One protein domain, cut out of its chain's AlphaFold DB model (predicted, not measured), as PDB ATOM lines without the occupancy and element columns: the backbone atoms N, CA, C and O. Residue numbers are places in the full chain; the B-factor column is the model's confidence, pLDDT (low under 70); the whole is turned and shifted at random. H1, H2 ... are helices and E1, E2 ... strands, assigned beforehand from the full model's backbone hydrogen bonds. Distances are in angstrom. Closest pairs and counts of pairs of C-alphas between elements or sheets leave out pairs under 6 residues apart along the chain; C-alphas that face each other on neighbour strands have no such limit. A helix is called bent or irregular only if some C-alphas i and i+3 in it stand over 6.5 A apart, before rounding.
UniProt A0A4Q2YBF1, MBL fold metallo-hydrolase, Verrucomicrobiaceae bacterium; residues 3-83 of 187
ATOM      1  N   GLU A   3     339.945 -49.116 503.745       89.25
ATOM      2  CA  GLU A   3     338.740 -48.771 504.528       89.25
ATOM      3  C   GLU A   3     337.748 -47.878 503.767       89.25
ATOM      4  O   GLU A   3     336.573 -47.821 504.109       89.25
ATOM      5  N   ARG A   4     338.225 -47.165 502.740       88.38
ATOM      6  CA  ARG A   4     337.415 -46.294 501.878       88.38
ATOM      7  C   ARG A   4     337.030 -46.975 500.555       88.38
ATOM      8  O   ARG A   4     336.369 -46.337 499.747       88.38
ATOM      9  N   GLY A   5     337.448 -48.225 500.322       90.94
ATOM     10  CA  GLY A   5     337.227 -48.953 499.066       90.94
ATOM     11  C   GLY A   5     338.066 -48.460 497.879       90.94
ATOM     12  O   GLY A   5     337.739 -48.755 496.735       90.94
ATOM     13  N   TRP A   6     339.121 -47.675 498.123       89.75
ATOM     14  CA  TRP A   6     339.956 -47.067 497.073       89.75
ATOM     15  C   TRP A   6     341.186 -47.901 496.709       89.75
ATOM     16  O   TRP A   6     342.078 -47.430 496.018       89.75
ATOM     17  N   GLU A   7     341.308 -49.129 497.208       87.19
ATOM     18  CA  GLU A   7     342.471 -49.985 496.947       87.19
ATOM     19  C   GLU A   7     342.607 -50.436 495.491       87.19
ATOM     20  O   GLU A   7     343.674 -50.914 495.109       87.19
ATOM     21  N   LYS A   8     341.538 -50.300 494.702       87.44
ATOM     22  CA  LYS A   8     341.534 -50.573 493.261       87.44
ATOM     23  C   LYS A   8     341.779 -49.321 492.418       87.44
ATOM     24  O   LYS A   8     342.027 -49.459 491.225       87.44
ATOM     25  N   GLU A   9     341.718 -48.135 493.020       90.94
ATOM     26  CA  GLU A   9     341.961 -46.883 492.310       90.94
ATOM     27  C   GLU A   9     343.466 -46.686 492.087       90.94
ATOM     28  O   GLU A   9     344.264 -46.929 493.004       90.94
ATOM     29  N   PRO A  10     343.890 -46.244 490.891       91.06
ATOM     30  CA  PRO A  10     345.296 -45.998 490.625       91.06
ATOM     31  C   PRO A  10     345.791 -44.799 491.442       91.06
ATOM     32  O   PRO A  10     345.291 -43.681 491.312       91.06
ATOM     33  N   LEU A  11     346.827 -45.010 492.257       93.38
ATOM     34  CA  LEU A  11     347.574 -43.909 492.857       93.38
ATOM     35  C   LEU A  11     348.568 -43.376 491.823       93.38
ATOM     36  O   LEU A  11     349.591 -44.004 491.570       93.38
ATOM     37  N   ILE A  12     348.253 -42.225 491.234       94.00
ATOM     38  CA  ILE A  12     349.058 -41.635 490.156       94.00
ATOM     39  C   ILE A  12     350.081 -40.609 490.644       94.00
ATOM     40  O   ILE A  12     351.083 -40.404 489.969       94.00
ATOM     41  N   GLY A  13     349.851 -39.973 491.797       95.88
ATOM     42  CA  GLY A  13     350.688 -38.881 492.287       95.88
ATOM     43  C   GLY A  13     350.662 -38.731 493.806       95.88
ATOM     44  O   GLY A  13     349.668 -39.057 494.458       95.88
ATOM     45  N   ILE A  14     351.763 -38.231 494.362       97.75
ATOM     46  CA  ILE A  14     351.950 -37.897 495.774       97.75
ATOM     47  C   ILE A  14     352.434 -36.452 495.846       97.75
ATOM     48  O   ILE A  14     353.458 -36.103 495.263       97.75
ATOM     49  N   ILE A  15     351.712 -35.619 496.588       98.12
ATOM     50  CA  ILE A  15     352.105 -34.236 496.845       98.12
ATOM     51  C   ILE A  15     352.558 -34.131 498.296       98.12
ATOM     52  O   ILE A  15     351.829 -34.518 499.209       98.12
ATOM     53  N   VAL A  16     353.768 -33.625 498.499       98.50
ATOM     54  CA  VAL A  16     354.384 -33.447 499.815       98.50
ATOM     55  C   VAL A  16     354.225 -31.996 500.253       98.50
ATOM     56  O   VAL A  16     354.458 -31.086 499.466       98.50
ATOM     57  N   THR A  17     353.851 -31.772 501.511       98.31
ATOM     58  CA  THR A  17     353.700 -30.423 502.082       98.31
ATOM     59  C   THR A  17     355.008 -29.881 502.644       98.31
ATOM     60  O   THR A  17     355.292 -28.699 502.492       98.31
ATOM     61  N   HIS A  18     355.802 -30.731 503.301       97.62
ATOM     62  CA  HIS A  18     357.109 -30.385 503.852       97.62
ATOM     63  C   HIS A  18     357.922 -31.640 504.214       97.62
ATOM     64  O   HIS A  18     357.453 -32.770 504.075       97.62
ATOM     65  N   GLY A  19     359.169 -31.442 504.640       95.88
ATOM     66  CA  GLY A  19     360.177 -32.484 504.821       95.88
ATOM     67  C   GLY A  19     360.225 -33.211 506.170       95.88
ATOM     68  O   GLY A  19     361.165 -33.988 506.368       95.88
ATOM     69  N   HIS A  20     359.297 -32.988 507.105       95.62
ATOM     70  CA  HIS A  20     359.335 -33.728 508.370       95.62
ATOM     71  C   HIS A  20     359.012 -35.201 508.187       95.62
ATOM     72  O   HIS A  20     358.264 -35.602 507.289       95.62
ATOM     73  N   LEU A  21     359.633 -36.027 509.028       94.50
ATOM     74  CA  LEU A  21     359.613 -37.474 508.870       94.50
ATOM     75  C   LEU A  21     358.194 -38.042 508.863       94.50
ATOM     76  O   LEU A  21     357.913 -38.914 508.054       94.50
ATOM     77  N   ASP A  22     357.297 -37.559 509.710       93.75
ATOM     78  CA  ASP A  22     355.901 -37.997 509.771       93.75
ATOM     79  C   ASP A  22     355.098 -37.660 508.500       93.75
ATOM     80  O   ASP A  22     354.183 -38.403 508.145       93.75
ATOM     81  N   HIS A  23     355.519 -36.646 507.742       96.38
ATOM     82  CA  HIS A  23     354.948 -36.292 506.439       96.38
ATOM     83  C   HIS A  23     355.552 -37.071 505.270       96.38
ATOM     84  O   HIS A  23     354.879 -37.310 504.264       96.38
ATOM     85  N   ILE A  24     356.817 -37.485 505.383       97.12
ATOM     86  CA  ILE A  24     357.550 -38.091 504.262       97.12
ATOM     87  C   ILE A  24     357.857 -39.580 504.434       97.12
ATOM     88  O   ILE A  24     358.340 -40.203 503.486       97.12
ATOM     89  N   LEU A  25     357.569 -40.168 505.604       96.94
ATOM     90  CA  LEU A  25     358.031 -41.504 506.003       96.94
ATOM     91  C   LEU A  25     357.794 -42.559 504.919       96.94
ATOM     92  O   LEU A  25     358.687 -43.334 504.577       96.94
ATOM     93  N   ASN A  26     356.572 -42.571 504.388       96.50
ATOM     94  CA  ASN A  26     356.090 -43.604 503.481       96.50
ATOM     95  C   ASN A  26     356.142 -43.198 502.003       96.50
ATOM     96  O   ASN A  26     355.872 -44.047 501.154       96.50
ATOM     97  N   VAL A  27     356.499 -41.951 501.675       97.88
ATOM     98  CA  VAL A  27     356.419 -41.415 500.302       97.88
ATOM     99  C   VAL A  27     357.219 -42.278 499.331       97.88
ATOM    100  O   VAL A  27     356.659 -42.800 498.370       97.88
ATOM    101  N   GLY A  28     358.500 -42.526 499.624       97.06
ATOM    102  CA  GLY A  28     359.345 -43.333 498.744       97.06
ATOM    103  C   GLY A  28     358.845 -44.773 498.583       97.06
ATOM    104  O   GLY A  28     358.870 -45.324 497.483       97.06
ATOM    105  N   ALA A  29     358.384 -45.396 499.673       96.56
ATOM    106  CA  ALA A  29     357.885 -46.770 499.648       96.56
ATOM    107  C   ALA A  29     356.600 -46.889 498.812       96.56
ATOM    108  O   ALA A  29     356.461 -47.815 498.011       96.56
ATOM    109  N   VAL A  30     355.679 -45.937 498.977       95.88
ATOM    110  CA  VAL A  30     354.416 -45.886 498.238       95.88
ATOM    111  C   VAL A  30     354.669 -45.605 496.758       95.88
ATOM    112  O   VAL A  30     354.145 -46.340 495.922       95.88
ATOM    113  N   ALA A  31     355.513 -44.624 496.425       97.44
ATOM    114  CA  ALA A  31     355.849 -44.295 495.040       97.44
ATOM    115  C   ALA A  31     356.470 -45.490 494.304       97.44
ATOM    116  O   ALA A  31     355.968 -45.887 493.257       97.44
ATOM    117  N   ARG A  32     357.472 -46.166 494.890       96.19
ATOM    118  CA  ARG A  32     358.069 -47.376 494.285       96.19
ATOM    119  C   ARG A  32     357.060 -48.495 494.053       96.19
ATOM    120  O   ARG A  32     357.169 -49.219 493.071       96.19
ATOM    121  N   LYS A  33     356.106 -48.667 494.969       94.75
ATOM    122  CA  LYS A  33     355.103 -49.731 494.871       94.75
ATOM    123  C   LYS A  33     354.036 -49.443 493.812       94.75
ATOM    124  O   LYS A  33     353.471 -50.385 493.266       94.75
ATOM    125  N   THR A  34     353.722 -48.172 493.580       94.81
ATOM    126  CA  THR A  34     352.564 -47.753 492.770       94.81
ATOM    127  C   THR A  34     352.942 -47.143 491.425       94.81
ATOM    128  O   THR A  34     352.106 -47.114 490.531       94.81
ATOM    129  N   GLY A  35     354.182 -46.677 491.268       96.12
ATOM    130  CA  GLY A  35     354.602 -45.875 490.119       96.12
ATOM    131  C   GLY A  35     354.112 -44.424 490.170       96.12
ATOM    132  O   GLY A  35     354.217 -43.725 489.168       96.12
ATOM    133  N   ALA A  36     353.567 -43.970 491.304       97.31
ATOM    134  CA  ALA A  36     353.106 -42.597 491.472       97.31
ATOM    135  C   ALA A  36     354.266 -41.597 491.363       97.31
ATOM    136  O   ALA A  36     355.310 -41.801 491.989       97.31
ATOM    137  N   TRP A  37     354.055 -40.497 490.635       97.94
ATOM    138  CA  TRP A  37     355.000 -39.380 490.628       97.94
ATOM    139  C   TRP A  37     354.942 -38.610 491.950       97.94
ATOM    140  O   TRP A  37     353.926 -38.607 492.646       97.94
ATOM    141  N   ILE A  38     356.021 -37.923 492.301       98.62
ATOM    142  CA  ILE A  38     356.151 -37.141 493.529       98.62
ATOM    143  C   ILE A  38     356.363 -35.668 493.174       98.62
ATOM    144  O   ILE A  38     357.304 -35.327 492.458       98.62
ATOM    145  N   ALA A  39     355.531 -34.783 493.724       98.56
ATOM    146  CA  ALA A  39     355.803 -33.349 493.763       98.56
ATOM    147  C   ALA A  39     356.092 -32.914 495.200       98.56
ATOM    148  O   ALA A  39     355.358 -33.285 496.119       98.56
ATOM    149  N   ALA A  40     357.162 -32.150 495.405       98.56
ATOM    150  CA  ALA A  40     357.580 -31.743 496.741       98.56
ATOM    151  C   ALA A  40     358.299 -30.381 496.736       98.56
ATOM    152  O   ALA A  40     358.949 -30.046 495.744       98.56
ATOM    153  N   PRO A  41     358.226 -29.604 497.829       98.31
ATOM    154  CA  PRO A  41     358.899 -28.317 497.942       98.31
ATOM    155  C   PRO A  41     360.407 -28.379 497.687       98.31
ATOM    156  O   PRO A  41     361.130 -29.192 498.267       98.31
ATOM    157  N   ARG A  42     360.913 -27.452 496.869       97.88
ATOM    158  CA  ARG A  42     362.345 -27.373 496.547       97.88
ATOM    159  C   ARG A  42     363.221 -27.164 497.779       97.88
ATOM    160  O   ARG A  42     364.283 -27.773 497.893       97.88
ATOM    161  N   LEU A  43     362.789 -26.299 498.693       96.44
ATOM    162  CA  LEU A  43     363.592 -25.884 499.848       96.44
ATOM    163  C   LEU A  43     363.771 -26.991 500.901       96.44
ATOM    164  O   LEU A  43     364.711 -26.928 501.691       96.44
ATOM    165  N   ASP A  44     362.940 -28.035 500.853       96.31
ATOM    166  CA  ASP A  44     363.021 -29.194 501.746       96.31
ATOM    167  C   ASP A  44     363.725 -30.395 501.087       96.31
ATOM    168  O   ASP A  44     363.778 -31.481 501.663       96.31
ATOM    169  N   LEU A  45     364.344 -30.212 499.911       95.38
ATOM    170  CA  LEU A  45     365.096 -31.258 499.208       95.38
ATOM    171  C   LEU A  45     366.084 -32.034 500.106       95.38
ATOM    172  O   LEU A  45     366.101 -33.267 500.022       95.38
ATOM    173  N   PRO A  46     366.856 -31.392 501.011       93.88
ATOM    174  CA  PRO A  46     367.726 -32.122 501.929       93.88
ATOM    175  C   PRO A  46     366.987 -33.105 502.851       93.88
ATOM    176  O   PRO A  46     367.581 -34.087 503.290       93.88
ATOM    177  N   ASN A  47     365.706 -32.900 503.171       93.69
ATOM    178  CA  ASN A  47     364.949 -33.830 504.016       93.69
ATOM    179  C   ASN A  47     364.666 -35.164 503.319       93.69
ATOM    180  O   ASN A  47     364.693 -36.217 503.968       93.69
ATOM    181  N   TYR A  48     364.411 -35.132 502.009       95.38
ATOM    182  CA  TYR A  48     364.008 -36.306 501.226       95.38
ATOM    183  C   TYR A  48     365.152 -37.315 501.072       95.38
ATOM    184  O   TYR A  48     364.922 -38.523 500.979       95.38
ATOM    185  N   THR A  49     366.393 -36.829 501.142       89.62
ATOM    186  CA  THR A  49     367.621 -37.634 501.161       89.62
ATOM    187  C   THR A  49     368.173 -37.874 502.571       89.62
ATOM    188  O   THR A  49     369.178 -38.566 502.719       89.62
ATOM    189  N   GLY A  50     367.527 -37.344 503.620       83.62
ATOM    190  CA  GLY A  50     367.971 -37.483 505.014       83.62
ATOM    191  C   GLY A  50     369.188 -36.625 505.387       83.62
ATOM    192  O   GLY A  50     369.903 -36.947 506.330       83.62
ATOM    193  N   GLN A  51     369.434 -35.547 504.647       86.06
ATOM    194  CA  GLN A  51     370.588 -34.649 504.769       86.06
ATOM    195  C   GLN A  51     370.247 -33.279 505.390       86.06
ATOM    196  O   GLN A  51     371.110 -32.398 505.441       86.06
ATOM    197  N   MET A  52     369.010 -33.062 505.853       86.25
ATOM    198  CA  MET A  52     368.589 -31.776 506.420       86.25
ATOM    199  C   MET A  52     369.386 -31.397 507.675       86.25
ATOM    200  O   MET A  52     369.651 -32.212 508.560       86.25
ATOM    201  N   ARG A  53     369.754 -30.113 507.761       84.38
ATOM    202  CA  ARG A  53     370.521 -29.539 508.872       84.38
ATOM    203  C   ARG A  53     369.639 -28.606 509.691       84.38
ATOM    204  O   ARG A  53     369.609 -27.400 509.456       84.38
ATOM    205  N   TYR A  54     368.980 -29.176 510.690       87.00
ATOM    206  CA  TYR A  54     368.169 -28.433 511.651       87.00
ATOM    207  C   TYR A  54     369.014 -27.434 512.462       87.00
ATOM    208  O   TYR A  54     370.171 -27.695 512.816       87.00
ATOM    209  N   ARG A  55     368.423 -26.275 512.772       85.56
ATOM    210  CA  ARG A  55     369.045 -25.171 513.525       85.56
ATOM    211  C   ARG A  55     368.186 -24.789 514.731       85.56
ATOM    212  O   ARG A  55     367.034 -25.189 514.824       85.56
ATOM    213  N   GLY A  56     368.760 -24.030 515.666       88.94
ATOM    214  CA  GLY A  56     368.041 -23.558 516.856       88.94
ATOM    215  C   GLY A  56     367.402 -24.698 517.659       88.94
ATOM    216  O   GLY A  56     368.011 -25.761 517.816       88.94
ATOM    217  N   MET A  57     366.171 -24.476 518.126       88.75
ATOM    218  CA  MET A  57     365.370 -25.468 518.859       88.75
ATOM    219  C   MET A  57     364.987 -26.680 517.997       88.75
ATOM    220  O   MET A  57     364.849 -27.781 518.528       88.75
ATOM    221  N   ALA A  58     364.924 -26.516 516.670       90.31
ATOM    222  CA  ALA A  58     364.589 -27.584 515.727       90.31
ATOM    223  C   ALA A  58     365.598 -28.742 515.716       90.31
ATOM    224  O   ALA A  58     365.314 -29.824 515.208       90.31
ATOM    225  N   ARG A  59     366.785 -28.554 516.312       91.75
ATOM    226  CA  ARG A  59     367.766 -29.633 516.515       91.75
ATOM    227  C   ARG A  59     367.209 -30.807 517.315       91.75
ATOM    228  O   ARG A  59     367.654 -31.928 517.086       91.75
ATOM    229  N   VAL A  60     366.252 -30.564 518.214       91.94
ATOM    230  CA  VAL A  60     365.561 -31.632 518.951       91.94
ATOM    231  C   VAL A  60     364.828 -32.545 517.969       91.94
ATOM    232  O   VAL A  60     365.082 -33.748 517.955       91.94
ATOM    233  N   THR A  61     364.016 -31.969 517.081       91.56
ATOM    234  CA  THR A  61     363.333 -32.702 516.002       91.56
ATOM    235  C   THR A  61     364.324 -33.403 515.087       91.56
ATOM    236  O   THR A  61     364.173 -34.592 514.830       91.56
ATOM    237  N   GLY A  62     365.404 -32.727 514.687       90.56
ATOM    238  CA  GLY A  62     366.458 -33.347 513.883       90.56
ATOM    239  C   GLY A  62     367.074 -34.592 514.532       90.56
ATOM    240  O   GLY A  62     367.307 -35.587 513.849       90.56
ATOM    241  N   GLY A  63     367.300 -34.572 515.851       92.19
ATOM    242  CA  GLY A  63     367.789 -35.735 516.598       92.19
ATOM    243  C   GLY A  63     366.770 -36.877 516.663       92.19
ATOM    244  O   GLY A  63     367.130 -38.034 516.434       92.19
ATOM    245  N   LEU A  64     365.497 -36.553 516.915       92.75
ATOM    246  CA  LEU A  64     364.402 -37.528 516.924       92.75
ATOM    247  C   LEU A  64     364.227 -38.187 515.552       92.75
ATOM    248  O   LEU A  64     364.125 -39.409 515.467       92.75
ATOM    249  N   GLU A  65     364.255 -37.407 514.475       93.38
ATOM    250  CA  GLU A  65     364.166 -37.937 513.118       93.38
ATOM    251  C   GLU A  65     365.383 -38.780 512.738       93.38
ATOM    252  O   GLU A  65     365.223 -39.829 512.115       93.38
ATOM    253  N   ALA A  66     366.595 -38.358 513.108       92.31
ATOM    254  CA  ALA A  66     367.811 -39.118 512.823       92.31
ATOM    255  C   ALA A  66     367.773 -40.511 513.472       92.31
ATOM    256  O   ALA A  66     368.172 -41.491 512.843       92.31
ATOM    257  N   LEU A  67     367.242 -40.609 514.695       93.50
ATOM    258  CA  LEU A  67     367.021 -41.883 515.377       93.50
ATOM    259  C   LEU A  67     365.834 -42.661 514.784       93.50
ATOM    260  O   LEU A  67     365.903 -43.879 514.625       93.50
ATOM    261  N   GLY A  68     364.747 -41.968 514.443       93.19
ATOM    262  CA  GLY A  68     363.513 -42.566 513.937       93.19
ATOM    263  C   GLY A  68     363.643 -43.150 512.531       93.19
ATOM    264  O   GLY A  68     363.085 -44.211 512.264       93.19
ATOM    265  N   ARG A  69     364.409 -42.519 511.633       93.44
ATOM    266  CA  ARG A  69     364.596 -42.958 510.236       93.44
ATOM    267  C   ARG A  69     365.026 -44.426 510.100       93.44
ATOM    268  O   ARG A  69     364.336 -45.150 509.381       93.44
ATOM    269  N   PRO A  70     366.096 -44.914 510.758       93.75
ATOM    270  CA  PRO A  70     366.467 -46.326 510.675       93.75
ATOM    271  C   PRO A  70     365.427 -47.247 511.329       93.75
ATOM    272  O   PRO A  70     365.109 -48.294 510.766       93.75
ATOM    273  N   ILE A  71     364.851 -46.850 512.472       95.06
ATOM    274  CA  ILE A  71     363.858 -47.650 513.216       95.06
ATOM    275  C   ILE A  71     362.588 -47.861 512.383       95.06
ATOM    276  O   ILE A  71     362.093 -48.981 512.258       95.06
ATOM    277  N   LEU A  72     362.090 -46.789 511.773       94.88
ATOM    278  CA  LEU A  72     360.882 -46.772 510.951       94.88
ATOM    279  C   LEU A  72     361.154 -47.148 509.490       94.88
ATOM    280  O   LEU A  72     360.235 -47.139 508.675       94.88
ATOM    281  N   ARG A  73     362.405 -47.501 509.156       94.56
ATOM    282  CA  ARG A  73     362.846 -47.899 507.813       94.56
ATOM    283  C   ARG A  73     362.488 -46.861 506.747       94.56
ATOM    284  O   ARG A  73     362.012 -47.221 505.670       94.56
ATOM    285  N   PHE A  74     362.722 -45.584 507.049       95.38
ATOM    286  CA  PHE A  74     362.558 -44.496 506.089       95.38
ATOM    287  C   PHE A  74     363.330 -44.803 504.807       95.38
ATOM    288  O   PHE A  74     364.507 -45.161 504.844       95.38
ATOM    289  N   GLN A  75     362.663 -44.634 503.670       94.88
ATOM    290  CA  GLN A  75     363.278 -44.829 502.370       94.88
ATOM    291  C   GLN A  75     363.316 -43.492 501.643       94.88
ATOM    292  O   GLN A  75     362.262 -42.928 501.336       94.88
ATOM    293  N   SER A  76     364.522 -43.021 501.333       95.88
ATOM    294  CA  SER A  76     364.707 -41.800 500.555       95.88
ATOM    295  C   SER A  76     364.020 -41.890 499.190       95.88
ATOM    296  O   SER A  76     363.746 -42.974 498.643       95.88
ATOM    297  N   PHE A  77     363.722 -40.714 498.655       97.38
ATOM    298  CA  PHE A  77     363.117 -40.533 497.347       97.38
ATOM    299  C   PHE A  77     363.623 -39.236 496.722       97.38
ATOM    300  O   PHE A  77     364.130 -38.353 497.411       97.38
ATOM    301  N   THR A  78     363.485 -39.143 495.405       97.12
ATOM    302  CA  THR A  78     363.729 -37.917 494.644       97.12
ATOM    303  C   THR A  78     362.387 -37.476 494.076       97.12
ATOM    304  O   THR A  78     361.740 -38.301 493.436       97.12
ATOM    305  N   PRO A  79     361.929 -36.240 494.338       97.81
ATOM    306  CA  PRO A  79     360.725 -35.721 493.705       97.81
ATOM    307  C   PRO A  79     360.880 -35.673 492.183       97.81
ATOM    308  O   PRO A  79     361.906 -35.212 491.685       97.81
ATOM    309  N   ASP A  80     359.853 -36.093 491.451       98.25
ATOM    310  CA  ASP A  80     359.763 -35.909 489.999       98.25
ATOM    311  C   ASP A  80     359.531 -34.435 489.640       98.25
ATOM    312  O   ASP A  80     359.910 -33.974 488.563       98.25
ATOM    313  N   ARG A  81     358.903 -33.684 490.554       98.06
ATOM    314  CA  ARG A  81     358.664 -32.244 490.437       98.06
ATOM    315  C   ARG A  81     359.074 -31.541 491.725       98.06
ATOM    316  O   ARG A  81     358.585 -31.868 492.805       98.06
ATOM    317  N   LEU A  82     359.963 -30.562 491.602       98.44
ATOM    318  CA  LEU A  82     360.288 -29.650 492.693       98.44
ATOM    319  C   LEU A  82     359.401 -28.421 492.569       98.44
ATOM    320  O   LEU A  82     359.368 -27.824 491.497       98.44
ATOM    321  N   LEU A  83     358.697 -28.094 493.648       98.56
ATOM    322  CA  LEU A  83     357.733 -27.003 493.697       98.56
ATOM    323  C   LEU A  83     358.351 -25.754 494.318       98.56
ATOM    324  O   LEU A  83     358.982 -25.830 495.380       98.56
TER     325      LEU A  83
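What this domain is: This is residues 3 to 83 of the 187 residues of the protein "MBL fold metallo-hydrolase" of Verrucomicrobiaceae bacterium (UniProt A0A4Q2YBF1). Picture a small sheet of three short parallel strands at one side of an elongated model, with the long helix H4 set off from the sheet and the four-residue helix H1 between the two. H2 skims the sheet near E1 and E2, H3 near E3, while residues 3 to 9 and residues 55 to 60, of which 56 to 60 belong to H4, stick out at opposite ends of the length. The printed part has 81 residues with four named helices and three named strands, in the order E1 H1 H2 E2 H3 H4 E3; the sheet's order is E1 E2 E3, and the class is mixed, helices and strands. It is only just compact, close to loose, with a radius of gyration of the C-alphas of 13.6 A and spans of 44 by 27 by 19 A.

How they stand to each other: Start at the inner strand E2, residues 37 to 41. Beside its residues 37 to 39 find the edge strand E1, residues 13 to 15, parallel at 12 degrees, with N 14 and O 37 2.8 A apart, within hydrogen-bond range. Beside residues 39 to 41, in staggered pairing, find the other edge strand E3, residues 81 to 83, parallel at 24 degrees, with N 83 and O 40 2.9 A apart, within hydrogen-bond range. H2, residues 27 to 34, only grazes the sheet; its closest C-alphas to E2 are those of Ala 31 and Trp 37, 6.7 A apart. H3, residues 42 to 48, also only grazes it; its closest C-alphas to E3 are those of Arg 42 and Leu 82, 4.9 A apart. E1, H1 H2, E2 and E2, H3 H4, E3 are strand-helix-strand units, two parallel neighbour strands with helices between, each with a right-handed crossover; here H1 is residues 21 to 24 and H4 residues 56 to 71. H1 and H4 are close but not clearly touching, the closest C-alphas being those of Leu 21 and Glu 65, 6.2 A apart. H1 and H2 meet only through their link, and H3 and H4 are apart. Every O i to N i+4 pair is within hydrogen-bond range in H2, 8 of 12 are in H4, 0 of 3 in H3, where 3 of 4 O i to N i+3 pairs are, and H1 is too short for such a pair.

Where its parts are: Find C-alpha 13 at (350.688, -38.881, 492.287), where E1 begins; E2 measures 13.8 A from first to last C-alpha. H2 measures 10.6 A and H3 10.2 A; H3 is irregular, with C-alphas 43 and 46 7.8 A apart. H4 runs 24.7 A from C-alpha 56 at (368.041, -23.558, 516.856), neither bent nor irregular, but only just: C-alphas 67 and 70 are 6.5 A apart. E3 ends at C-alpha 83, (357.733, -27.003, 493.697).

The domain as a whole: The two C-alphas farthest apart are those of Lys 8 and Gly 56, 44.6 A. The printed part has no cut and no long link. The mean pLDDT of the printed part is 94.0, and no printed residue is under 70.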